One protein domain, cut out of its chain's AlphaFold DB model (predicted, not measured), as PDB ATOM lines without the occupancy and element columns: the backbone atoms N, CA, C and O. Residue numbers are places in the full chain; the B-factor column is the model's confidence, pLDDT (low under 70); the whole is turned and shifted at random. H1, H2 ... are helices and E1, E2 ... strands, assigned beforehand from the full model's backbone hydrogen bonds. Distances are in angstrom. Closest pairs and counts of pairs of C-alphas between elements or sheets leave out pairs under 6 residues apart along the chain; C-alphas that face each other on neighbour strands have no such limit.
ATOM      1  N   ILE A 268     111.928 123.641 155.808       95.62
ATOM      2  CA  ILE A 268     111.891 122.803 154.585       95.62
ATOM      3  C   ILE A 268     112.930 123.238 153.530       95.62
ATOM      4  O   ILE A 268     113.400 122.435 152.726       95.62
ATOM      5  N   PHE A 269     113.309 124.516 153.548       96.50
ATOM      6  CA  PHE A 269     114.281 125.107 152.642       96.50
ATOM      7  C   PHE A 269     115.656 125.344 153.275       96.50
ATOM      8  O   PHE A 269     116.475 126.021 152.660       96.50
ATOM      9  N   ASP A 270     115.966 124.829 154.467       94.88
ATOM     10  CA  ASP A 270     117.248 125.099 155.143       94.88
ATOM     11  C   ASP A 270     118.461 124.673 154.303       94.88
ATOM     12  O   ASP A 270     119.474 125.370 154.275       94.88
ATOM     13  N   GLY A 271     118.320 123.594 153.526       94.25
ATOM     14  CA  GLY A 271     119.336 123.107 152.585       94.25
ATOM     15  C   GLY A 271     119.385 123.819 151.223       94.25
ATOM     16  O   GLY A 271     120.200 123.434 150.380       94.25
ATOM     17  N   VAL A 272     118.529 124.817 150.986       95.06
ATOM     18  CA  VAL A 272     118.454 125.597 149.737       95.06
ATOM     19  C   VAL A 272     119.037 126.988 149.972       95.06
ATOM     20  O   VAL A 272     118.703 127.658 150.955       95.06
ATOM     21  N   ARG A 273     119.936 127.421 149.087       94.38
ATOM     22  CA  ARG A 273     120.621 128.715 149.185       94.38
ATOM     23  C   ARG A 273     119.925 129.749 148.290       94.38
ATOM     24  O   ARG A 273     119.266 129.392 147.319       94.38
ATOM     25  N   ASP A 274     120.141 131.029 148.564       92.56
ATOM     26  CA  ASP A 274     119.676 132.089 147.665       92.56
ATOM     27  C   ASP A 274     120.267 131.931 146.256       92.56
ATOM     28  O   ASP A 274     121.420 131.512 146.073       92.56
ATOM     29  N   GLY A 275     119.443 132.244 145.257       90.88
ATOM     30  CA  GLY A 275     119.736 132.070 143.838       90.88
ATOM     31  C   GLY A 275     119.646 130.625 143.332       90.88
ATOM     32  O   GLY A 275     119.914 130.406 142.151       90.88
ATOM     33  N   ASP A 276     119.292 129.648 144.177       94.25
ATOM     34  CA  ASP A 276     118.961 128.295 143.716       94.25
ATOM     35  C   ASP A 276     117.635 128.250 142.964       94.25
ATOM     36  O   ASP A 276     116.751 129.085 143.164       94.25
ATOM     37  N   VAL A 277     117.507 127.248 142.095       93.44
ATOM     38  CA  VAL A 277     116.299 127.029 141.301       93.44
ATOM     39  C   VAL A 277     115.354 126.125 142.079       93.44
ATOM     40  O   VAL A 277     115.727 125.009 142.441       93.44
ATOM     41  N   VAL A 278     114.120 126.578 142.300       92.81
ATOM     42  CA  VAL A 278     113.059 125.770 142.914       92.81
ATOM     43  C   VAL A 278     111.948 125.550 141.896       92.81
ATOM     44  O   VAL A 278     111.199 126.461 141.551       92.81
ATOM     45  N   LEU A 279     111.838 124.313 141.417       91.56
ATOM     46  CA  LEU A 279     110.760 123.858 140.551       91.56
ATOM     47  C   LEU A 279     109.528 123.543 141.397       91.56
ATOM     48  O   LEU A 279     109.604 122.743 142.331       91.56
ATOM     49  N   VAL A 280     108.393 124.146 141.053       87.94
ATOM     50  CA  VAL A 280     107.105 123.888 141.706       87.94
ATOM     51  C   VAL A 280     106.211 123.132 140.730       87.94
ATOM     52  O   VAL A 280     105.752 123.688 139.732       87.94
ATOM     53  N   ASP A 281     105.961 121.855 141.008       77.12
ATOM     54  CA  ASP A 281     105.090 121.042 140.160       77.12
ATOM     55  C   ASP A 281     103.651 121.547 140.195       77.12
ATOM     56  O   ASP A 281     103.083 121.752 141.269       77.12
ATOM     57  N   GLY A 282     103.047 121.704 139.013       74.25
ATOM     58  CA  GLY A 282     101.660 122.155 138.900       74.25
ATOM     59  C   GLY A 282     101.414 123.472 139.636       74.25
ATOM     60  O   GLY A 282     100.361 123.605 140.254       74.25
ATOM     61  N   GLN A 283     102.408 124.376 139.609       70.75
ATOM     62  CA  GLN A 283     102.513 125.592 140.416       70.75
ATOM     63  C   GLN A 283     101.143 126.210 140.737       70.75
ATOM     64  O   GLN A 283     100.555 126.898 139.896       70.75
ATOM     65  N   PRO A 284     100.618 125.973 141.954       77.81
ATOM     66  CA  PRO A 284      99.382 126.591 142.390       77.81
ATOM     67  C   PRO A 284      99.545 128.108 142.375       77.81
ATOM     68  O   PRO A 284     100.600 128.615 142.757       77.81
ATOM     69  N   MET A 285      98.494 128.848 142.014       76.62
ATOM     70  CA  MET A 285      98.574 130.312 141.856       76.62
ATOM     71  C   MET A 285      99.048 131.065 143.114       76.62
ATOM     72  O   MET A 285      99.453 132.220 143.029       76.62
ATOM     73  N   TYR A 286      98.969 130.433 144.289       80.81
ATOM     74  CA  TYR A 286      99.407 131.010 145.556       80.81
ATOM     75  C   TYR A 286     100.897 130.773 145.863       80.81
ATOM     76  O   TYR A 286     101.406 131.422 146.772       80.81
ATOM     77  N   ILE A 287     101.592 129.865 145.161       85.19
ATOM     78  CA  ILE A 287     103.029 129.605 145.359       85.19
ATOM     79  C   ILE A 287     103.824 130.450 144.370       85.19
ATOM     80  O   ILE A 287     103.746 130.253 143.159       85.19
ATOM     81  N   ASN A 288     104.608 131.381 144.898       84.56
ATOM     82  CA  ASN A 288     105.413 132.315 144.123       84.56
ATOM     83  C   ASN A 288     106.624 132.797 144.930       84.56
ATOM     84  O   ASN A 288     106.667 132.607 146.152       84.56
ATOM     85  N   GLY A 289     107.592 133.423 144.258       84.12
ATOM     86  CA  GLY A 289     108.819 133.917 144.879       84.12
ATOM     87  C   GLY A 289     108.537 134.887 146.024       84.12
ATOM     88  O   GLY A 289     109.161 134.797 147.081       84.12
ATOM     89  N   ASN A 290     107.513 135.735 145.881       84.12
ATOM     90  CA  ASN A 290     107.133 136.701 146.915       84.12
ATOM     91  C   ASN A 290     106.659 136.033 148.196       84.12
ATOM     92  O   ASN A 290     107.028 136.482 149.275       84.12
ATOM     93  N   LEU A 291     105.845 134.980 148.099       88.69
ATOM     94  CA  LEU A 291     105.379 134.251 149.271       88.69
ATOM     95  C   LEU A 291     106.567 133.660 150.033       88.69
ATOM     96  O   LEU A 291     106.608 133.754 151.259       88.69
ATOM     97  N   ILE A 292     107.532 133.078 149.317       89.75
ATOM     98  CA  ILE A 292     108.733 132.498 149.923       89.75
ATOM     99  C   ILE A 292     109.556 133.592 150.605       89.75
ATOM    100  O   ILE A 292     109.838 133.489 151.801       89.75
ATOM    101  N   TYR A 293     109.864 134.672 149.886       89.69
ATOM    102  CA  TYR A 293     110.636 135.791 150.413       89.69
ATOM    103  C   TYR A 293     109.964 136.434 151.635       89.69
ATOM    104  O   TYR A 293     110.603 136.649 152.656       89.69
ATOM    105  N   GLN A 294     108.651 136.669 151.593       90.06
ATOM    106  CA  GLN A 294     107.904 137.228 152.726       90.06
ATOM    107  C   GLN A 294     107.847 136.294 153.938       90.06
ATOM    108  O   GLN A 294     107.622 136.766 155.049       90.06
ATOM    109  N   THR A 295     107.994 134.981 153.736       93.50
ATOM    110  CA  THR A 295     107.879 134.008 154.829       93.50
ATOM    111  C   THR A 295     109.220 133.712 155.491       93.50
ATOM    112  O   THR A 295     109.264 133.585 156.712       93.50
ATOM    113  N   ILE A 296     110.291 133.564 154.705       94.94
ATOM    114  CA  ILE A 296     111.605 133.107 155.195       94.94
ATOM    115  C   ILE A 296     112.784 133.949 154.695       94.94
ATOM    116  O   ILE A 296     113.928 133.543 154.872       94.94
ATOM    117  N   GLU A 297     112.525 135.083 154.038       93.44
ATOM    118  CA  GLU A 297     113.535 136.025 153.522       93.44
ATOM    119  C   GLU A 297     114.543 135.415 152.530       93.44
ATOM    120  O   GLU A 297     115.569 136.022 152.231       93.44
ATOM    121  N   LYS A 298     114.235 134.240 151.965       91.25
ATOM    122  CA  LYS A 298     115.053 133.587 150.937       91.25
ATOM    123  C   LYS A 298     114.624 133.981 149.539       91.25
ATOM    124  O   LYS A 298     113.434 134.129 149.257       91.25
ATOM    125  N   ASN A 299     115.607 134.100 148.656       90.81
ATOM    126  CA  ASN A 299     115.397 134.581 147.304       90.81
ATOM    127  C   ASN A 299     115.756 133.512 146.262       90.81
ATOM    128  O   ASN A 299     116.918 133.364 145.878       90.81
ATOM    129  N   PHE A 300     114.760 132.737 145.831       90.12
ATOM    130  CA  PHE A 300     114.929 131.628 144.886       90.12
ATOM    131  C   PHE A 300     114.555 132.023 143.462       90.12
ATOM    132  O   PHE A 300     113.704 132.882 143.242       90.12
ATOM    133  N   SER A 301     115.143 131.329 142.491       89.44
ATOM    134  CA  SER A 301     114.706 131.394 141.103       89.44
ATOM    135  C   SER A 301     113.582 130.380 140.878       89.44
ATOM    136  O   SER A 301     113.805 129.171 140.960       89.44
ATOM    137  N   ILE A 302     112.366 130.860 140.613       87.88
ATOM    138  CA  ILE A 302     111.220 130.007 140.273       87.88
ATOM    139  C   ILE A 302     110.931 130.180 138.779       87.88
ATOM    140  O   ILE A 302     110.409 131.220 138.367       87.88
ATOM    141  N   PRO A 303     111.293 129.205 137.930       83.94
ATOM    142  CA  PRO A 303     111.083 129.332 136.499       83.94
ATOM    143  C   PRO A 303     109.590 129.281 136.168       83.94
ATOM    144  O   PRO A 303     108.841 128.499 136.748       83.94
ATOM    145  N   ASN A 304     109.186 130.076 135.173       75.81
ATOM    146  CA  ASN A 304     107.813 130.148 134.664       75.81
ATOM    147  C   ASN A 304     106.762 130.578 135.705       75.81
ATOM    148  O   ASN A 304     105.599 130.194 135.589       75.81
ATOM    149  N   GLU A 305     107.142 131.387 136.698       74.50
ATOM    150  CA  GLU A 305     106.193 131.933 137.668       74.50
ATOM    151  C   GLU A 305     105.116 132.783 136.972       74.50
ATOM    152  O   GLU A 305     105.374 133.872 136.458       74.50
ATOM    153  N   THR A 306     103.879 132.287 136.972       63.47
ATOM    154  CA  THR A 306     102.734 132.949 136.323       63.47
ATOM    155  C   THR A 306     101.977 133.897 137.251       63.47
ATOM    156  O   THR A 306     101.248 134.767 136.778       63.47
ATOM    157  N   ALA A 307     102.131 133.747 138.571       56.69
ATOM    158  CA  ALA A 307     101.350 134.485 139.562       56.69
ATOM    159  C   ALA A 307     101.785 135.955 139.716       56.69
ATOM    160  O   ALA A 307     100.961 136.790 140.093       56.69
ATOM    161  N   ILE A 308     103.059 136.276 139.441       53.00
ATOM    162  CA  ILE A 308     103.626 137.619 139.631       53.00
ATOM    163  C   ILE A 308     104.758 137.884 138.625       53.00
ATOM    164  O   ILE A 308     105.905 138.117 138.995       53.00
ATOM    165  N   SER A 309     104.459 137.846 137.326       46.84
ATOM    166  CA  SER A 309     105.465 138.138 136.295       46.84
ATOM    167  C   SER A 309     106.144 139.503 136.542       46.84
ATOM    168  O   SER A 309     105.506 140.550 136.392       46.84
ATOM    169  N   GLY A 310     107.427 139.492 136.921       51.28
ATOM    170  CA  GLY A 310     108.347 140.628 136.792       51.28
ATOM    171  C   GLY A 310     108.638 141.501 138.022       51.28
ATOM    172  O   GLY A 310     109.448 142.414 137.898       51.28
ATOM    173  N   TRP A 311     108.028 141.287 139.197       54.03
ATOM    174  CA  TRP A 311     108.300 142.162 140.365       54.03
ATOM    175  C   TRP A 311     109.473 141.687 141.234       54.03
ATOM    176  O   TRP A 311     110.135 142.510 141.860       54.03
ATOM    177  N   PHE A 312     109.742 140.380 141.251       60.44
ATOM    178  CA  PHE A 312     110.829 139.754 142.010       60.44
ATOM    179  C   PHE A 312     111.493 138.671 141.157       60.44
ATOM    180  O   PHE A 312     111.518 137.492 141.503       60.44
ATOM    181  N   GLU A 313     111.997 139.065 139.987       65.62
ATOM    182  CA  GLU A 313     112.836 138.169 139.200       65.62
ATOM    183  C   GLU A 313     114.195 138.023 139.872       65.62
ATOM    184  O   GLU A 313     114.994 138.960 139.933       65.62
ATOM    185  N   SER A 314     114.454 136.816 140.358       73.50
ATOM    186  CA  SER A 314     115.745 136.441 140.909       73.50
ATOM    187  C   SER A 314     116.428 135.498 139.941       73.50
ATOM    188  O   SER A 314     116.064 134.316 139.869       73.50
ATOM    189  N   PRO A 315     117.377 136.011 139.134       81.88
ATOM    190  CA  PRO A 315     118.093 135.168 138.204       81.88
ATOM    191  C   PRO A 315     118.838 134.084 138.987       81.88
ATOM    192  O   PRO A 315     119.347 134.348 140.085       81.88
ATOM    193  N   PRO A 316     118.906 132.859 138.447       88.81
ATOM    194  CA  PRO A 316     119.654 131.804 139.094       88.81
ATOM    195  C   PRO A 316     121.126 132.208 139.163       88.81
ATOM    196  O   PRO A 316     121.678 132.808 138.235       88.81
ATOM    197  N   ARG A 317     121.785 131.872 140.269       89.94
ATOM    198  CA  ARG A 317     123.239 132.043 140.374       89.94
ATOM    199  C   ARG A 317     123.964 131.095 139.409       89.94
ATOM    200  O   ARG A 317     123.414 130.081 138.984       89.94
ATOM    201  N   ALA A 318     125.232 131.378 139.122       89.62
ATOM    202  CA  ALA A 318     126.025 130.580 138.184       89.62
ATOM    203  C   ALA A 318     126.191 129.101 138.599       89.62
ATOM    204  O   ALA A 318     126.249 128.230 137.738       89.62
ATOM    205  N   ASP A 319     126.242 128.810 139.902       93.62
ATOM    206  CA  ASP A 319     126.315 127.463 140.489       93.62
ATOM    207  C   ASP A 319     124.976 127.032 141.125       93.62
ATOM    208  O   ASP A 319     124.945 126.371 142.169       93.62
ATOM    209  N   ALA A 320     123.846 127.470 140.557       94.00
ATOM    210  CA  ALA A 320     122.527 127.128 141.079       94.00
ATOM    211  C   ALA A 320     122.309 125.612 141.037       94.00
ATOM    212  O   ALA A 320     122.478 124.959 140.007       94.00
ATOM    213  N   LYS A 321     121.906 125.059 142.177       96.12
ATOM    214  CA  LYS A 321     121.358 123.715 142.279       96.12
ATOM    215  C   LYS A 321     119.867 123.787 141.995       96.12
ATOM    216  O   LYS A 321     119.210 124.789 142.284       96.12
ATOM    217  N   VAL A 322     119.351 122.704 141.433       95.69
ATOM    218  CA  VAL A 322     117.933 122.569 141.130       95.69
ATOM    219  C   VAL A 322     117.291 121.727 142.217       95.69
ATOM    220  O   VAL A 322     117.744 120.629 142.535       95.69
ATOM    221  N   TYR A 323     116.228 122.264 142.790       95.69
ATOM    222  CA  TYR A 323     115.398 121.594 143.767       95.69
ATOM    223  C   TYR A 323     113.975 121.505 143.241       95.69
ATOM    224  O   TYR A 323     113.516 122.367 142.493       95.69
ATOM    225  N   ARG A 324     113.255 120.472 143.659       94.12
ATOM    226  CA  ARG A 324     111.845 120.272 143.346       94.12
ATOM    227  C   ARG A 324     111.037 120.325 144.634       94.12
ATOM    228  O   ARG A 324     111.309 119.559 145.559       94.12
ATOM    229  N   LEU A 325     110.060 121.224 144.688       92.69
ATOM    230  CA  LEU A 325     109.071 121.305 145.756       92.69
ATOM    231  C   LEU A 325     107.875 120.428 145.378       92.69
ATOM    232  O   LEU A 325     107.182 120.708 144.398       92.69
ATOM    233  N   VAL A 326     107.629 119.382 146.163       91.88
ATOM    234  CA  VAL A 326     106.531 118.434 145.927       91.88
ATOM    235  C   VAL A 326     105.785 118.127 147.220       91.88
ATOM    236  O   VAL A 326     106.292 118.362 148.318       91.88
ATOM    237  N   ARG A 327     104.574 117.583 147.088       89.00
ATOM    238  CA  ARG A 327     103.892 116.911 148.196       89.00
ATOM    239  C   ARG A 327     104.225 115.434 148.157       89.00
ATOM    240  O   ARG A 327     104.060 114.816 147.110       89.00
ATOM    241  N   ASP A 328     104.671 114.890 149.280       88.75
ATOM    242  CA  ASP A 328     104.995 113.475 149.409       88.75
ATOM    243  C   ASP A 328     103.755 112.668 149.830       88.75
ATOM    244  O   ASP A 328     103.314 112.787 150.980       88.75
ATOM    245  N   PRO A 329     103.189 111.819 148.949       86.69
ATOM    246  CA  PRO A 329     102.049 110.979 149.304       86.69
ATOM    247  C   PRO A 329     102.370 109.981 150.423       86.69
ATOM    248  O   PRO A 329     101.471 109.610 151.176       86.69
ATOM    249  N   ALA A 330     103.635 109.561 150.565       88.69
ATOM    250  CA  ALA A 330     104.060 108.638 151.615       88.69
ATOM    251  C   ALA A 330     104.131 109.320 152.994       88.69
ATOM    252  O   ALA A 330     103.909 108.668 154.013       88.69
ATOM    253  N   ALA A 331     104.361 110.635 153.029       86.31
ATOM    254  CA  ALA A 331     104.393 111.449 154.242       86.31
ATOM    255  C   ALA A 331     103.090 112.240 154.450       86.31
ATOM    256  O   ALA A 331     103.114 113.410 154.827       86.31
ATOM    257  N   ASN A 332     101.932 111.620 154.191       86.12
ATOM    258  CA  ASN A 332     100.614 112.242 154.377       86.12
ATOM    259  C   ASN A 332     100.463 113.590 153.633       86.12
ATOM    260  O   ASN A 332      99.897 114.550 154.158       86.12
ATOM    261  N   ASN A 333     101.002 113.673 152.412       84.19
ATOM    262  CA  ASN A 333     101.011 114.869 151.564       84.19
ATOM    263  C   ASN A 333     101.719 116.092 152.176       84.19
ATOM    264  O   ASN A 333     101.387 117.230 151.822       84.19
ATOM    265  N   GLN A 334     102.689 115.877 153.070       88.94
ATOM    266  CA  GLN A 334     103.566 116.944 153.545       88.94
ATOM    267  C   GLN A 334     104.453 117.483 152.420       88.94
ATOM    268  O   GLN A 334     104.809 116.776 151.477       88.94
ATOM    269  N   TRP A 335     104.799 118.763 152.528       92.38
ATOM    270  CA  TRP A 335     105.732 119.404 151.612       92.38
ATOM    271  C   TRP A 335     107.147 118.884 151.852       92.38
ATOM    272  O   TRP A 335     107.615 118.871 152.990       92.38
ATOM    273  N   ILE A 336     107.838 118.523 150.773       92.69
ATOM    274  CA  ILE A 336     109.259 118.177 150.792       92.69
ATOM    275  C   ILE A 336     110.003 118.893 149.668       92.69
ATOM    276  O   ILE A 336     109.428 119.258 148.638       92.69
ATOM    277  N   VAL A 337     111.305 119.064 149.870       93.81
ATOM    278  CA  VAL A 337     112.223 119.619 148.879       93.81
ATOM    279  C   VAL A 337     113.241 118.547 148.518       93.81
ATOM    280  O   VAL A 337     113.935 118.021 149.386       93.81
ATOM    281  N   VAL A 338     113.323 118.218 147.231       93.25
ATOM    282  CA  VAL A 338     114.196 117.158 146.711       93.25
ATOM    283  C   VAL A 338     115.209 117.777 145.757       93.25
ATOM    284  O   VAL A 338     114.821 118.491 144.835       93.25
ATOM    285  N   ALA A 339     116.500 117.531 145.975       92.19
ATOM    286  CA  ALA A 339     117.536 117.929 145.022       92.19
ATOM    287  C   ALA A 339     117.426 117.081 143.745       92.19
ATOM    288  O   ALA A 339     117.213 115.869 143.841       92.19
ATOM    289  N   GLN A 340     117.547 117.716 142.578       87.56
ATOM    290  CA  GLN A 340     117.615 117.030 141.283       87.56
ATOM    291  C   GLN A 340     119.044 116.674 140.886       87.56
ATOM    292  O   GLN A 340     119.969 117.454 141.216       87.56
TER     293      GLN A 340
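What this domain is: This is residues 268 to 340 of the 340 residues of an uncharacterized protein of Pseudomonas frederiksbergensis (UniProt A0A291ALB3). With little regular structure, this domain is mostly loops, with a small three-stranded sheet at one side and a short helix, H1, that is set off from the sheet, its centre nearer to that of E1 than to those of E2 and E3. The E2-E3 hairpin's turn and a long loop after H1 lie at opposite ends. The 73 printed residues run E1, H1, E2, E3; the sheet, order E1 E2 E3, is mixed, as is the class, with 25 residues in named elements. It is compact, radius of gyration of the C-alphas 11.8 A, spanning 35 by 27 by 20 A.

Where its parts are: Find E2, residues 322 to 328, from C-alpha 322 at (117.933, 122.569, 141.130), 17.9 A long. E3, residues 334 to 339, runs 16.4 A to C-alpha 339 at (117.536, 117.929, 145.022). E1 is residues 277 to 280, 9.7 A; H1 is residues 289 to 296, 10.7 A.

How they stand to each other: E2 and E3 form an antiparallel hairpin at 154 degrees; look at N 324 and O 338, 2.8 A. E1 is parallel to E2 at 28 degrees, with N 279 and O 323 2.8 A apart. E1, H1, E2 make a strand-helix-strand unit, two parallel neighbour strands with a helix between, its crossover left-handed. H1 is not on the sheet, with 1 pair of C-alphas within 10 A, and is apart from E3; in H1 every O i to N i+4 pair is within hydrogen-bond range.

The domain as a whole: The farthest C-alphas, Trp 311 and Ala 330, are 35.6 A apart. The printed part has no cut; H1 to E2 is a long link of 25 residues, where residues 306 to 313 have pLDDT under 70.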